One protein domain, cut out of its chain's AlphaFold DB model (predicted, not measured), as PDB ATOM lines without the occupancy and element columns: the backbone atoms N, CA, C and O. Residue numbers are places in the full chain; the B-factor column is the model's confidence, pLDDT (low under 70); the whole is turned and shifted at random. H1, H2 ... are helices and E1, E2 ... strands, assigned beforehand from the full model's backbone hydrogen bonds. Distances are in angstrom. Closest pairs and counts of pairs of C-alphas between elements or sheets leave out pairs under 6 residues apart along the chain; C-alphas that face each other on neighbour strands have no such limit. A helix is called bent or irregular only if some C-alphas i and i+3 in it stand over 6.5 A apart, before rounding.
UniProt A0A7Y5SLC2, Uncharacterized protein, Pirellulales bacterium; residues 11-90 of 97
ATOM      1  N   GLY A  11     -18.603  43.329   1.053       90.69
ATOM      2  CA  GLY A  11     -17.654  42.228   1.225       90.69
ATOM      3  C   GLY A  11     -16.337  42.663   1.876       90.69
ATOM      4  O   GLY A  11     -16.269  43.681   2.567       90.69
ATOM      5  N   ASP A  12     -15.296  41.856   1.685       88.88
ATOM      6  CA  ASP A  12     -13.982  42.074   2.305       88.88
ATOM      7  C   ASP A  12     -13.199  43.258   1.720       88.88
ATOM      8  O   ASP A  12     -12.309  43.794   2.373       88.88
ATOM      9  N   TRP A  13     -13.512  43.682   0.495       92.62
ATOM     10  CA  TRP A  13     -12.813  44.764  -0.205       92.62
ATOM     11  C   TRP A  13     -13.690  46.014  -0.346       92.62
ATOM     12  O   TRP A  13     -13.474  46.825  -1.239       92.62
ATOM     13  N   ASP A  14     -14.680  46.191   0.527       93.00
ATOM     14  CA  ASP A  14     -15.592  47.334   0.466       93.00
ATOM     15  C   ASP A  14     -14.849  48.683   0.449       93.00
ATOM     16  O   ASP A  14     -13.964  48.945   1.270       93.00
ATOM     17  N   GLY A  15     -15.192  49.533  -0.520       93.81
ATOM     18  CA  GLY A  15     -14.576  50.844  -0.727       93.81
ATOM     19  C   GLY A  15     -13.150  50.801  -1.285       93.81
ATOM     20  O   GLY A  15     -12.493  51.842  -1.351       93.81
ATOM     21  N   ARG A  16     -12.644  49.625  -1.674       95.88
ATOM     22  CA  ARG A  16     -11.307  49.460  -2.262       95.88
ATOM     23  C   ARG A  16     -11.369  49.461  -3.782       95.88
ATOM     24  O   ARG A  16     -12.428  49.269  -4.383       95.88
ATOM     25  N   GLN A  17     -10.213  49.669  -4.402       96.88
ATOM     26  CA  GLN A  17     -10.093  49.712  -5.853       96.88
ATOM     27  C   GLN A  17      -8.794  49.075  -6.339       96.88
ATOM     28  O   GLN A  17      -7.790  49.128  -5.636       96.88
ATOM     29  N   LEU A  18      -8.821  48.519  -7.547       97.44
ATOM     30  CA  LEU A  18      -7.628  48.085  -8.272       97.44
ATOM     31  C   LEU A  18      -7.515  48.856  -9.587       97.44
ATOM     32  O   LEU A  18      -8.473  48.878 -10.364       97.44
ATOM     33  N   ASP A  19      -6.344  49.434  -9.854       97.19
ATOM     34  CA  ASP A  19      -6.064  50.162 -11.096       97.19
ATOM     35  C   ASP A  19      -5.128  49.381 -12.036       97.19
ATOM     36  O   ASP A  19      -4.029  48.966 -11.662       97.19
ATOM     37  N   SER A  20      -5.545  49.235 -13.297       97.00
ATOM     38  CA  SER A  20      -4.753  48.622 -14.380       97.00
ATOM     39  C   SER A  20      -3.444  49.333 -14.721       97.00
ATOM     40  O   SER A  20      -2.564  48.739 -15.353       97.00
ATOM     41  N   GLU A  21      -3.309  50.589 -14.301       96.12
ATOM     42  CA  GLU A  21      -2.102  51.397 -14.466       96.12
ATOM     43  C   GLU A  21      -1.389  51.679 -13.140       96.12
ATOM     44  O   GLU A  21      -0.514  52.543 -13.088       96.12
ATOM     45  N   SER A  22      -1.713  50.940 -12.072       95.75
ATOM     46  CA  SER A  22      -0.969  51.055 -10.816       95.75
ATOM     47  C   SER A  22       0.530  50.803 -11.029       95.75
ATOM     48  O   SER A  22       0.945  49.947 -11.819       95.75
ATOM     49  N   THR A  23       1.354  51.563 -10.308       95.75
ATOM     50  CA  THR A  23       2.807  51.357 -10.231       95.75
ATOM     51  C   THR A  23       3.168  50.168  -9.342       95.75
ATOM     52  O   THR A  23       4.284  49.656  -9.435       95.75
ATOM     53  N   ASP A  24       2.231  49.703  -8.510       95.81
ATOM     54  CA  ASP A  24       2.353  48.451  -7.777       95.81
ATOM     55  C   ASP A  24       2.081  47.278  -8.728       95.81
ATOM     56  O   ASP A  24       1.006  47.156  -9.323       95.81
ATOM     57  N   HIS A  25       3.087  46.415  -8.876       95.88
ATOM     58  CA  HIS A  25       3.025  45.261  -9.764       95.88
ATOM     59  C   HIS A  25       1.887  44.296  -9.402       95.88
ATOM     60  O   HIS A  25       1.202  43.811 -10.305       95.88
ATOM     61  N   ASP A  26       1.661  44.046  -8.109       96.06
ATOM     62  CA  ASP A  26       0.617  43.134  -7.648       96.06
ATOM     63  C   ASP A  26      -0.763  43.730  -7.925       96.06
ATOM     64  O   ASP A  26      -1.630  43.055  -8.473       96.06
ATOM     65  N   GLU A  27      -0.962  45.016  -7.630       97.56
ATOM     66  CA  GLU A  27      -2.233  45.699  -7.901       97.56
ATOM     67  C   GLU A  27      -2.577  45.661  -9.395       97.56
ATOM     68  O   GLU A  27      -3.687  45.285  -9.786       97.56
ATOM     69  N   LYS A  28      -1.590  45.985 -10.236       97.12
ATOM     70  CA  LYS A  28      -1.723  45.946 -11.690       97.12
ATOM     71  C   LYS A  28      -2.079  44.546 -12.180       97.12
ATOM     72  O   LYS A  28      -3.011  44.403 -12.972       97.12
ATOM     73  N   LEU A  29      -1.382  43.514 -11.707       96.88
ATOM     74  CA  LEU A  29      -1.660  42.128 -12.082       96.88
ATOM     75  C   LEU A  29      -3.064  41.698 -11.639       96.88
ATOM     76  O   LEU A  29      -3.836  41.171 -12.442       96.88
ATOM     77  N   LEU A  30      -3.423  41.963 -10.382       97.19
ATOM     78  CA  LEU A  30      -4.723  41.604  -9.823       97.19
ATOM     79  C   LEU A  30      -5.863  42.313 -10.556       97.19
ATOM     80  O   LEU A  30      -6.881  41.681 -10.842       97.19
ATOM     81  N   SER A  31      -5.692  43.590 -10.917       97.12
ATOM     82  CA  SER A  31      -6.699  44.329 -11.682       97.12
ATOM     83  C   SER A  31      -7.008  43.622 -13.008       97.12
ATOM     84  O   SER A  31      -8.173  43.404 -13.332       97.12
ATOM     85  N   GLN A  32      -5.982  43.173 -13.739       96.69
ATOM     86  CA  GLN A  32      -6.137  42.470 -15.012       96.69
ATOM     87  C   GLN A  32      -6.820  41.121 -14.814       96.69
ATOM     88  O   GLN A  32      -7.795  40.817 -15.502       96.69
ATOM     89  N   VAL A  33      -6.367  40.337 -13.835       96.62
ATOM     90  CA  VAL A  33      -6.951  39.026 -13.527       96.62
ATOM     91  C   VAL A  33      -8.441  39.150 -13.208       96.62
ATOM     92  O   VAL A  33      -9.255  38.427 -13.787       96.62
ATOM     93  N   TYR A  34      -8.827  40.066 -12.318       96.88
ATOM     94  CA  TYR A  34     -10.231  40.212 -11.936       96.88
ATOM     95  C   TYR A  34     -11.079  40.859 -13.028       96.88
ATOM     96  O   TYR A  34     -12.234  40.468 -13.191       96.88
ATOM     97  N   TYR A  35     -10.511  41.746 -13.847       96.69
ATOM     98  CA  TYR A  35     -11.180  42.246 -15.045       96.69
ATOM     99  C   TYR A  35     -11.534  41.095 -15.999       96.69
ATOM    100  O   TYR A  35     -12.697  40.945 -16.375       96.69
ATOM    101  N   PHE A  36     -10.588  40.207 -16.313       95.75
ATOM    102  CA  PHE A  36     -10.867  39.064 -17.186       95.75
ATOM    103  C   PHE A  36     -11.844  38.062 -16.562       95.75
ATOM    104  O   PHE A  36     -12.721  37.550 -17.258       95.75
ATOM    105  N   LYS A  37     -11.785  37.833 -15.242       95.81
ATOM    106  CA  LYS A  37     -12.785  37.003 -14.541       95.81
ATOM    107  C   LYS A  37     -14.207  37.555 -14.666       95.81
ATOM    108  O   LYS A  37     -15.158  36.780 -14.703       95.81
ATOM    109  N   THR A  38     -14.363  38.871 -14.798       95.38
ATOM    110  CA  THR A  38     -15.663  39.504 -15.077       95.38
ATOM    111  C   THR A  38     -16.085  39.427 -16.551       95.38
ATOM    112  O   THR A  38     -17.042  40.092 -16.939       95.38
ATOM    113  N   GLN A  39     -15.407  38.623 -17.382       95.62
ATOM    114  CA  GLN A  39     -15.605  38.567 -18.837       95.62
ATOM    115  C   GLN A  39     -15.492  39.963 -19.452       95.62
ATOM    116  O   GLN A  39     -16.452  40.505 -19.995       95.62
ATOM    117  N   ASP A  40     -14.323  40.571 -19.266       94.88
ATOM    118  CA  ASP A  40     -13.995  41.897 -19.779       94.88
ATOM    119  C   ASP A  40     -14.929  43.013 -19.282       94.88
ATOM    120  O   ASP A  40     -15.341  43.893 -20.042       94.88
ATOM    121  N   GLY A  41     -15.294  42.976 -17.997       93.12
ATOM    122  CA  GLY A  41     -16.157  43.981 -17.376       93.12
ATOM    123  C   GLY A  41     -17.630  43.877 -17.759       93.12
ATOM    124  O   GLY A  41     -18.331  44.889 -17.771       93.12
ATOM    125  N   THR A  42     -18.110  42.685 -18.115       96.25
ATOM    126  CA  THR A  42     -19.507  42.480 -18.509       96.25
ATOM    127  C   THR A  42     -20.434  42.554 -17.294       96.25
ATOM    128  O   THR A  42     -20.245  41.849 -16.301       96.25
ATOM    129  N   VAL A  43     -21.479  43.383 -17.378       96.56
ATOM    130  CA  VAL A  43     -22.488  43.527 -16.315       96.56
ATOM    131  C   VAL A  43     -23.149  42.175 -16.010       96.56
ATOM    132  O   VAL A  43     -23.510  41.420 -16.910       96.56
ATOM    133  N   GLY A  44     -23.288  41.855 -14.722       94.69
ATOM    134  CA  GLY A  44     -23.816  40.585 -14.220       94.69
ATOM    135  C   GLY A  44     -22.793  39.447 -14.136       94.69
ATOM    136  O   GLY A  44     -23.076  38.427 -13.503       94.69
ATOM    137  N   LYS A  45     -21.600  39.606 -14.726       96.38
ATOM    138  CA  LYS A  45     -20.481  38.662 -14.594       96.38
ATOM    139  C   LYS A  45     -19.568  39.065 -13.444       96.38
ATOM    140  O   LYS A  45     -19.602  40.196 -12.962       96.38
ATOM    141  N   GLY A  46     -18.782  38.113 -12.962       94.75
ATOM    142  CA  GLY A  46     -18.086  38.266 -11.700       94.75
ATOM    143  C   GLY A  46     -17.299  37.036 -11.296       94.75
ATOM    144  O   GLY A  46     -17.075  36.129 -12.096       94.75
ATOM    145  N   PHE A  47     -16.899  37.012 -10.037       94.56
ATOM    146  CA  PHE A  47     -16.146  35.923  -9.437       94.56
ATOM    147  C   PHE A  47     -16.616  35.710  -8.001       94.56
ATOM    148  O   PHE A  47     -17.209  36.598  -7.406       94.56
ATOM    149  N   ASN A  48     -16.346  34.523  -7.462       92.81
ATOM    150  CA  ASN A  48     -16.814  34.090  -6.143       92.81
ATOM    151  C   ASN A  48     -15.689  33.738  -5.163       92.81
ATOM    152  O   ASN A  48     -15.957  33.239  -4.075       92.81
ATOM    153  N   GLN A  49     -14.438  33.973  -5.557       90.38
ATOM    154  CA  GLN A  49     -13.257  33.697  -4.752       90.38
ATOM    155  C   GLN A  49     -12.110  34.632  -5.132       90.38
ATOM    156  O   GLN A  49     -11.849  34.868  -6.323       90.38
ATOM    157  N   PHE A  50     -11.404  35.120  -4.115       91.50
ATOM    158  CA  PHE A  50     -10.100  35.742  -4.287       91.50
ATOM    159  C   PHE A  50      -9.010  34.665  -4.386       91.50
ATOM    160  O   PHE A  50      -9.114  33.604  -3.779       91.50
ATOM    161  N   SER A  51      -7.974  34.917  -5.186       91.75
ATOM    162  CA  SER A  51      -6.747  34.114  -5.183       91.75
ATOM    163  C   SER A  51      -5.930  34.369  -3.915       91.75
ATOM    164  O   SER A  51      -6.032  35.437  -3.315       91.75
ATOM    165  N   GLU A  52      -5.043  33.439  -3.557       91.75
ATOM    166  CA  GLU A  52      -4.108  33.614  -2.434       91.75
ATOM    167  C   GLU A  52      -3.271  34.892  -2.576       91.75
ATOM    168  O   GLU A  52      -3.114  35.639  -1.616       91.75
ATOM    169  N   GLN A  53      -2.817  35.210  -3.795       94.00
ATOM    170  CA  GLN A  53      -2.094  36.456  -4.069       94.00
ATOM    171  C   GLN A  53      -2.948  37.699  -3.786       94.00
ATOM    172  O   GLN A  53      -2.436  38.692  -3.278       94.00
ATOM    173  N   ALA A  54      -4.249  37.658  -4.084       94.12
ATOM    174  CA  ALA A  54      -5.147  38.768  -3.782       94.12
ATOM    175  C   ALA A  54      -5.361  38.926  -2.273       94.12
ATOM    176  O   ALA A  54      -5.340  40.048  -1.774       94.12
ATOM    177  N   LEU A  55      -5.503  37.819  -1.542       91.88
ATOM    178  CA  LEU A  55      -5.605  37.841  -0.082       91.88
ATOM    179  C   LEU A  55      -4.321  38.391   0.557       91.88
ATOM    180  O   LEU A  55      -4.390  39.303   1.379       91.88
ATOM    181  N   ALA A  56      -3.151  37.920   0.119       92.50
ATOM    182  CA  ALA A  56      -1.857  38.409   0.591       92.50
ATOM    183  C   ALA A  56      -1.647  39.899   0.271       92.50
ATOM    184  O   ALA A  56      -1.184  40.662   1.119       92.50
ATOM    185  N   PHE A  57      -2.036  40.340  -0.931       94.75
ATOM    186  CA  PHE A  57      -2.020  41.752  -1.312       94.75
ATOM    187  C   PHE A  57      -2.914  42.595  -0.396       94.75
ATOM    188  O   PHE A  57      -2.476  43.623   0.121       94.75
ATOM    189  N   ALA A  58      -4.147  42.144  -0.151       92.75
ATOM    190  CA  ALA A  58      -5.095  42.838   0.710       92.75
ATOM    191  C   ALA A  58      -4.587  42.944   2.155       92.75
ATOM    192  O   ALA A  58      -4.678  44.019   2.748       92.75
ATOM    193  N   GLN A  59      -3.991  41.880   2.699       92.44
ATOM    194  CA  GLN A  59      -3.366  41.893   4.026       92.44
ATOM    195  C   GLN A  59      -2.180  42.863   4.085       92.44
ATOM    196  O   GLN A  59      -2.118  43.717   4.965       92.44
ATOM    197  N   LYS A  60      -1.280  42.819   3.094       93.38
ATOM    198  CA  LYS A  60      -0.132  43.739   2.994       93.38
ATOM    199  C   LYS A  60      -0.561  45.209   2.905       93.38
ATOM    200  O   LYS A  60       0.139  46.085   3.405       93.38
ATOM    201  N   ARG A  61      -1.700  45.489   2.263       91.75
ATOM    202  CA  ARG A  61      -2.287  46.835   2.143       91.75
ATOM    203  C   ARG A  61      -3.160  47.236   3.342       91.75
ATOM    204  O   ARG A  61      -3.665  48.358   3.348       91.75
ATOM    205  N   GLY A  62      -3.361  46.355   4.327       90.25
ATOM    206  CA  GLY A  62      -4.236  46.598   5.480       90.25
ATOM    207  C   GLY A  62      -5.724  46.692   5.116       90.25
ATOM    208  O   GLY A  62      -6.487  47.401   5.767       90.25
ATOM    209  N   TRP A  63      -6.146  46.055   4.022       90.62
ATOM    210  CA  TRP A  63      -7.557  45.989   3.619       90.62
ATOM    211  C   TRP A  63      -8.304  44.873   4.337       90.62
ATOM    212  O   TRP A  63      -9.514  44.972   4.521       90.62
ATOM    213  N   MET A  64      -7.574  43.828   4.721       86.19
ATOM    214  CA  MET A  64      -8.080  42.662   5.426       86.19
ATOM    215  C   MET A  64      -7.113  42.296   6.547       86.19
ATOM    216  O   MET A  64      -5.901  42.301   6.339       86.19
ATOM    217  N   GLU A  65      -7.654  41.924   7.702       82.94
ATOM    218  CA  GLU A  65      -6.871  41.297   8.765       82.94
ATOM    219  C   GLU A  65      -6.703  39.798   8.460       82.94
ATOM    220  O   GLU A  65      -7.648  39.186   7.948       82.94
ATOM    221  N   PRO A  66      -5.550  39.180   8.778       75.12
ATOM    222  CA  PRO A  66      -5.292  37.767   8.490       75.12
ATOM    223  C   PRO A  66      -6.329  36.810   9.084       75.12
ATOM    224  O   PRO A  66      -6.715  35.844   8.432       75.12
ATOM    225  N   ASP A  67      -6.813  37.126  10.286       78.62
ATOM    226  CA  ASP A  67      -7.726  36.284  11.064       78.62
ATOM    227  C   ASP A  67      -9.167  36.828  11.097       78.62
ATOM    228  O   ASP A  67     -10.001  36.366  11.881       78.62
ATOM    229  N   ALA A  68      -9.491  37.832  10.271       75.56
ATOM    230  CA  ALA A  68     -10.857  38.340  10.208       75.56
ATOM    231  C   ALA A  68     -11.796  37.317   9.542       75.56
ATOM    232  O   ALA A  68     -11.456  36.746   8.502       75.56
ATOM    233  N   PRO A  69     -13.019  37.129  10.074       75.88
ATOM    234  CA  PRO A  69     -14.043  36.354   9.388       75.88
ATOM    235  C   PRO A  69     -14.309  36.946   8.000       75.88
ATOM    236  O   PRO A  69     -14.681  38.117   7.888       75.88
ATOM    237  N   SER A  70     -14.140  36.140   6.948       79.69
ATOM    238  CA  SER A  70     -14.448  36.584   5.587       79.69
ATOM    239  C   SER A  70     -15.941  36.871   5.443       79.69
ATOM    240  O   SER A  70     -16.795  36.075   5.841       79.69
ATOM    241  N   LYS A  71     -16.258  38.001   4.811       79.69
ATOM    242  CA  LYS A  71     -17.622  38.393   4.436       79.69
ATOM    243  C   LYS A  71     -18.085  37.749   3.128       79.69
ATOM    244  O   LYS A  71     -19.206  38.013   2.695       79.69
ATOM    245  N   GLY A  72     -17.249  36.914   2.513       78.50
ATOM    246  CA  GLY A  72     -17.480  36.314   1.208       78.50
ATOM    247  C   GLY A  72     -16.858  37.110   0.061       78.50
ATOM    248  O   GLY A  72     -16.392  38.247   0.207       78.50
ATOM    249  N   HIS A  73     -16.817  36.465  -1.105       85.00
ATOM    250  CA  HIS A  73     -16.110  36.965  -2.283       85.00
ATOM    251  C   HIS A  73     -16.952  36.900  -3.566       85.00
ATOM    252  O   HIS A  73     -16.381  36.903  -4.654       85.00
ATOM    253  N   ASP A  74     -18.285  36.813  -3.466       92.38
ATOM    254  CA  ASP A  74     -19.185  36.813  -4.633       92.38
ATOM    255  C   ASP A  74     -19.407  38.238  -5.137       92.38
ATOM    256  O   ASP A  74     -20.364  38.907  -4.755       92.38
ATOM    257  N   TYR A  75     -18.490  38.723  -5.967       95.06
ATOM    258  CA  TYR A  75     -18.552  40.045  -6.577       95.06
ATOM    259  C   TYR A  75     -19.045  39.956  -8.013       95.06
ATOM    260  O   TYR A  75     -18.503  39.198  -8.816       95.06
ATOM    261  N   LYS A  76     -20.012  40.806  -8.372       96.88
ATOM    262  CA  LYS A  76     -20.521  40.941  -9.745       96.88
ATOM    263  C   LYS A  76     -20.449  42.380 -10.215       96.88
ATOM    264  O   LYS A  76     -20.719  43.297  -9.443       96.88
ATOM    265  N   VAL A  77     -20.136  42.577 -11.490       97.44
ATOM    266  CA  VAL A  77     -20.192  43.895 -12.122       97.44
ATOM    267  C   VAL A  77     -21.645  44.362 -12.146       97.44
ATOM    268  O   VAL A  77     -22.501  43.711 -12.743       97.44
ATOM    269  N   ILE A  78     -21.920  45.489 -11.500       97.44
ATOM    270  CA  ILE A  78     -23.239  46.138 -11.492       97.44
ATOM    271  C   ILE A  78     -23.284  47.372 -12.391       97.44
ATOM    272  O   ILE A  78     -24.356  47.781 -12.822       97.44
ATOM    273  N   GLU A  79     -22.128  47.965 -12.678       97.31
ATOM    274  CA  GLU A  79     -22.005  49.141 -13.529       97.31
ATOM    275  C   GLU A  79     -20.682  49.066 -14.290       97.31
ATOM    276  O   GLU A  79     -19.637  48.756 -13.711       97.31
ATOM    277  N   ARG A  80     -20.740  49.382 -15.584       96.31
ATOM    278  CA  ARG A  80     -19.584  49.665 -16.432       96.31
ATOM    279  C   ARG A  80     -19.774  51.048 -17.027       96.31
ATOM    280  O   ARG A  80     -20.789  51.298 -17.672       96.31
ATOM    281  N   ARG A  81     -18.798  51.927 -16.828       95.88
ATOM    282  CA  ARG A  81     -18.812  53.288 -17.361       95.88
ATOM    283  C   ARG A  81     -17.505  53.586 -18.074       95.88
ATOM    284  O   ARG A  81     -16.436  53.524 -17.476       95.88
ATOM    285  N   ASP A  82     -17.604  53.938 -19.344       93.94
ATOM    286  CA  ASP A  82     -16.479  54.454 -20.111       93.94
ATOM    287  C   ASP A  82     -16.350  55.965 -19.877       93.94
ATOM    288  O   ASP A  82     -17.245  56.735 -20.215       93.94
ATOM    289  N   GLU A  83     -15.238  56.393 -19.279       90.38
ATOM    290  CA  GLU A  83     -14.936  57.790 -18.956       90.38
ATOM    291  C   GLU A  83     -13.653  58.201 -19.678       90.38
ATOM    292  O   GLU A  83     -12.559  57.930 -19.193       90.38
ATOM    293  N   GLY A  84     -13.773  58.823 -20.854       88.50
ATOM    294  CA  GLY A  84     -12.613  59.288 -21.619       88.50
ATOM    295  C   GLY A  84     -11.592  58.172 -21.872       88.50
ATOM    296  O   GLY A  84     -11.866  57.224 -22.613       88.50
ATOM    297  N   ASP A  85     -10.431  58.281 -21.228       90.06
ATOM    298  CA  ASP A  85      -9.288  57.369 -21.320       90.06
ATOM    299  C   ASP A  85      -9.388  56.122 -20.425       90.06
ATOM    300  O   ASP A  85      -8.615  55.181 -20.608       90.06
ATOM    301  N   ARG A  86     -10.372  56.047 -19.517       93.25
ATOM    302  CA  ARG A  86     -10.541  54.913 -18.594       93.25
ATOM    303  C   ARG A  86     -11.914  54.246 -18.655       93.25
ATOM    304  O   ARG A  86     -12.899  54.813 -19.120       93.25
ATOM    305  N   THR A  87     -11.967  53.012 -18.174       95.75
ATOM    306  CA  THR A  87     -13.200  52.253 -17.936       95.75
ATOM    307  C   THR A  87     -13.345  52.022 -16.440       95.75
ATOM    308  O   THR A  87     -12.495  51.389 -15.822       95.75
ATOM    309  N   ARG A  88     -14.418  52.515 -15.836       96.69
ATOM    310  CA  ARG A  88     -14.723  52.289 -14.425       96.69
ATOM    311  C   ARG A  88     -15.725  51.148 -14.308       96.69
ATOM    312  O   ARG A  88     -16.797  51.198 -14.913       96.69
ATOM    313  N   LEU A  89     -15.374  50.122 -13.541       97.50
ATOM    314  CA  LEU A  89     -16.241  48.990 -13.239       97.50
ATOM    315  C   LEU A  89     -16.580  49.004 -11.758       97.50
ATOM    316  O   LEU A  89     -15.682  49.058 -10.924       97.50
ATOM    317  N   ARG A  90     -17.864  48.897 -11.425       97.81
ATOM    318  CA  ARG A  90     -18.304  48.722 -10.038       97.81
ATOM    319  C   ARG A  90     -18.719  47.286  -9.823       97.81
ATOM    320  O   ARG A  90     -19.633  46.795 -10.484       97.81
TER     321      ARG A  90
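AT A GLANCE: This is residues 11 to 90 of the 97 residues of an uncharacterized protein of Pirellulales bacterium (UniProt A0A7Y5SLC2). A two-strand hairpin, E2 and E3, makes one end of this domain and the looping stretch 61 to 74 makes the other, with the short strand E1 and the helix H1 packed on each other in the middle and a second helix, H2, on the side toward the loop. E2 is bent, and residues 46 to 47 pair with its first part. The printed part has 80 residues, with named elements in the order E1, H1, H2, E2, E3; E2 and E3 form an antiparallel sheet in the order E2 - E3. The class is mixed, helices and strands, with 39 residues in named elements, under half of those printed. The whole is compact, with a radius of gyration of the C-alphas of 12.6 A, and its outline is rounded, with spans of 39 by 28 by 19 A.

IN THESE COORDINATES: E1 holds residues 17 to 19, 6.6 A from first to last C-alpha, and begins at C-alpha 17, at (-10.093, 49.712, -5.853). H1, residues 25 to 37, is 18.5 A long and begins at C-alpha 25, at (3.025, 45.261, -9.764). H2, residues 52 to 60, is 12.2 A long. E2, residues 75 to 83, is 21.9 A long and bends by 57 degrees at residue 78. E3, residues 86 to 90, is 13.1 A long and ends at C-alpha 90, at (-18.304, 48.722, -10.038).

HOW THE PARTS SIT: E1 pairs with no named strand. E1 and H1 have 7 pairs of C-alphas within 8 A, and the closest are those of Leu 18 and Ser 31, 5.2 A apart. H1 and H2 only just touch, with 3 pairs of C-alphas within 8 A, and H1 does so with residues 26 to 30 alone; the closest C-alphas are those of Leu 30 and Ala 54, 6.7 A apart. The two helices run opposite ways at a steep tilt of 46 degrees. In both H1 and H2 every O i to N i+4 pair is within hydrogen-bond range. E2 and E3 are a hairpin of antiparallel strands, 152 degrees between their directions; N 81 and O 88, at 2.9 A, and N 78 and O 90, at 2.8 A, are within hydrogen-bond range. Residues 46 to 47 pair antiparallel with residues 75 to 76 of E2. E1 and E3 are near each other, with 5 pairs of C-alphas within 10 A. Among the pairs that stay apart are H1 and E2, and H2 and E3.

THE WHOLE: The two C-alphas farthest apart are those of Asp 67 and Gly 84, at 40.3 A. The printed part has no cut. The links from H1 to H2 and from H2 to E2 are long, 14 residues each. The mean pLDDT of the printed part is 92.8, and no printed residue is under 70.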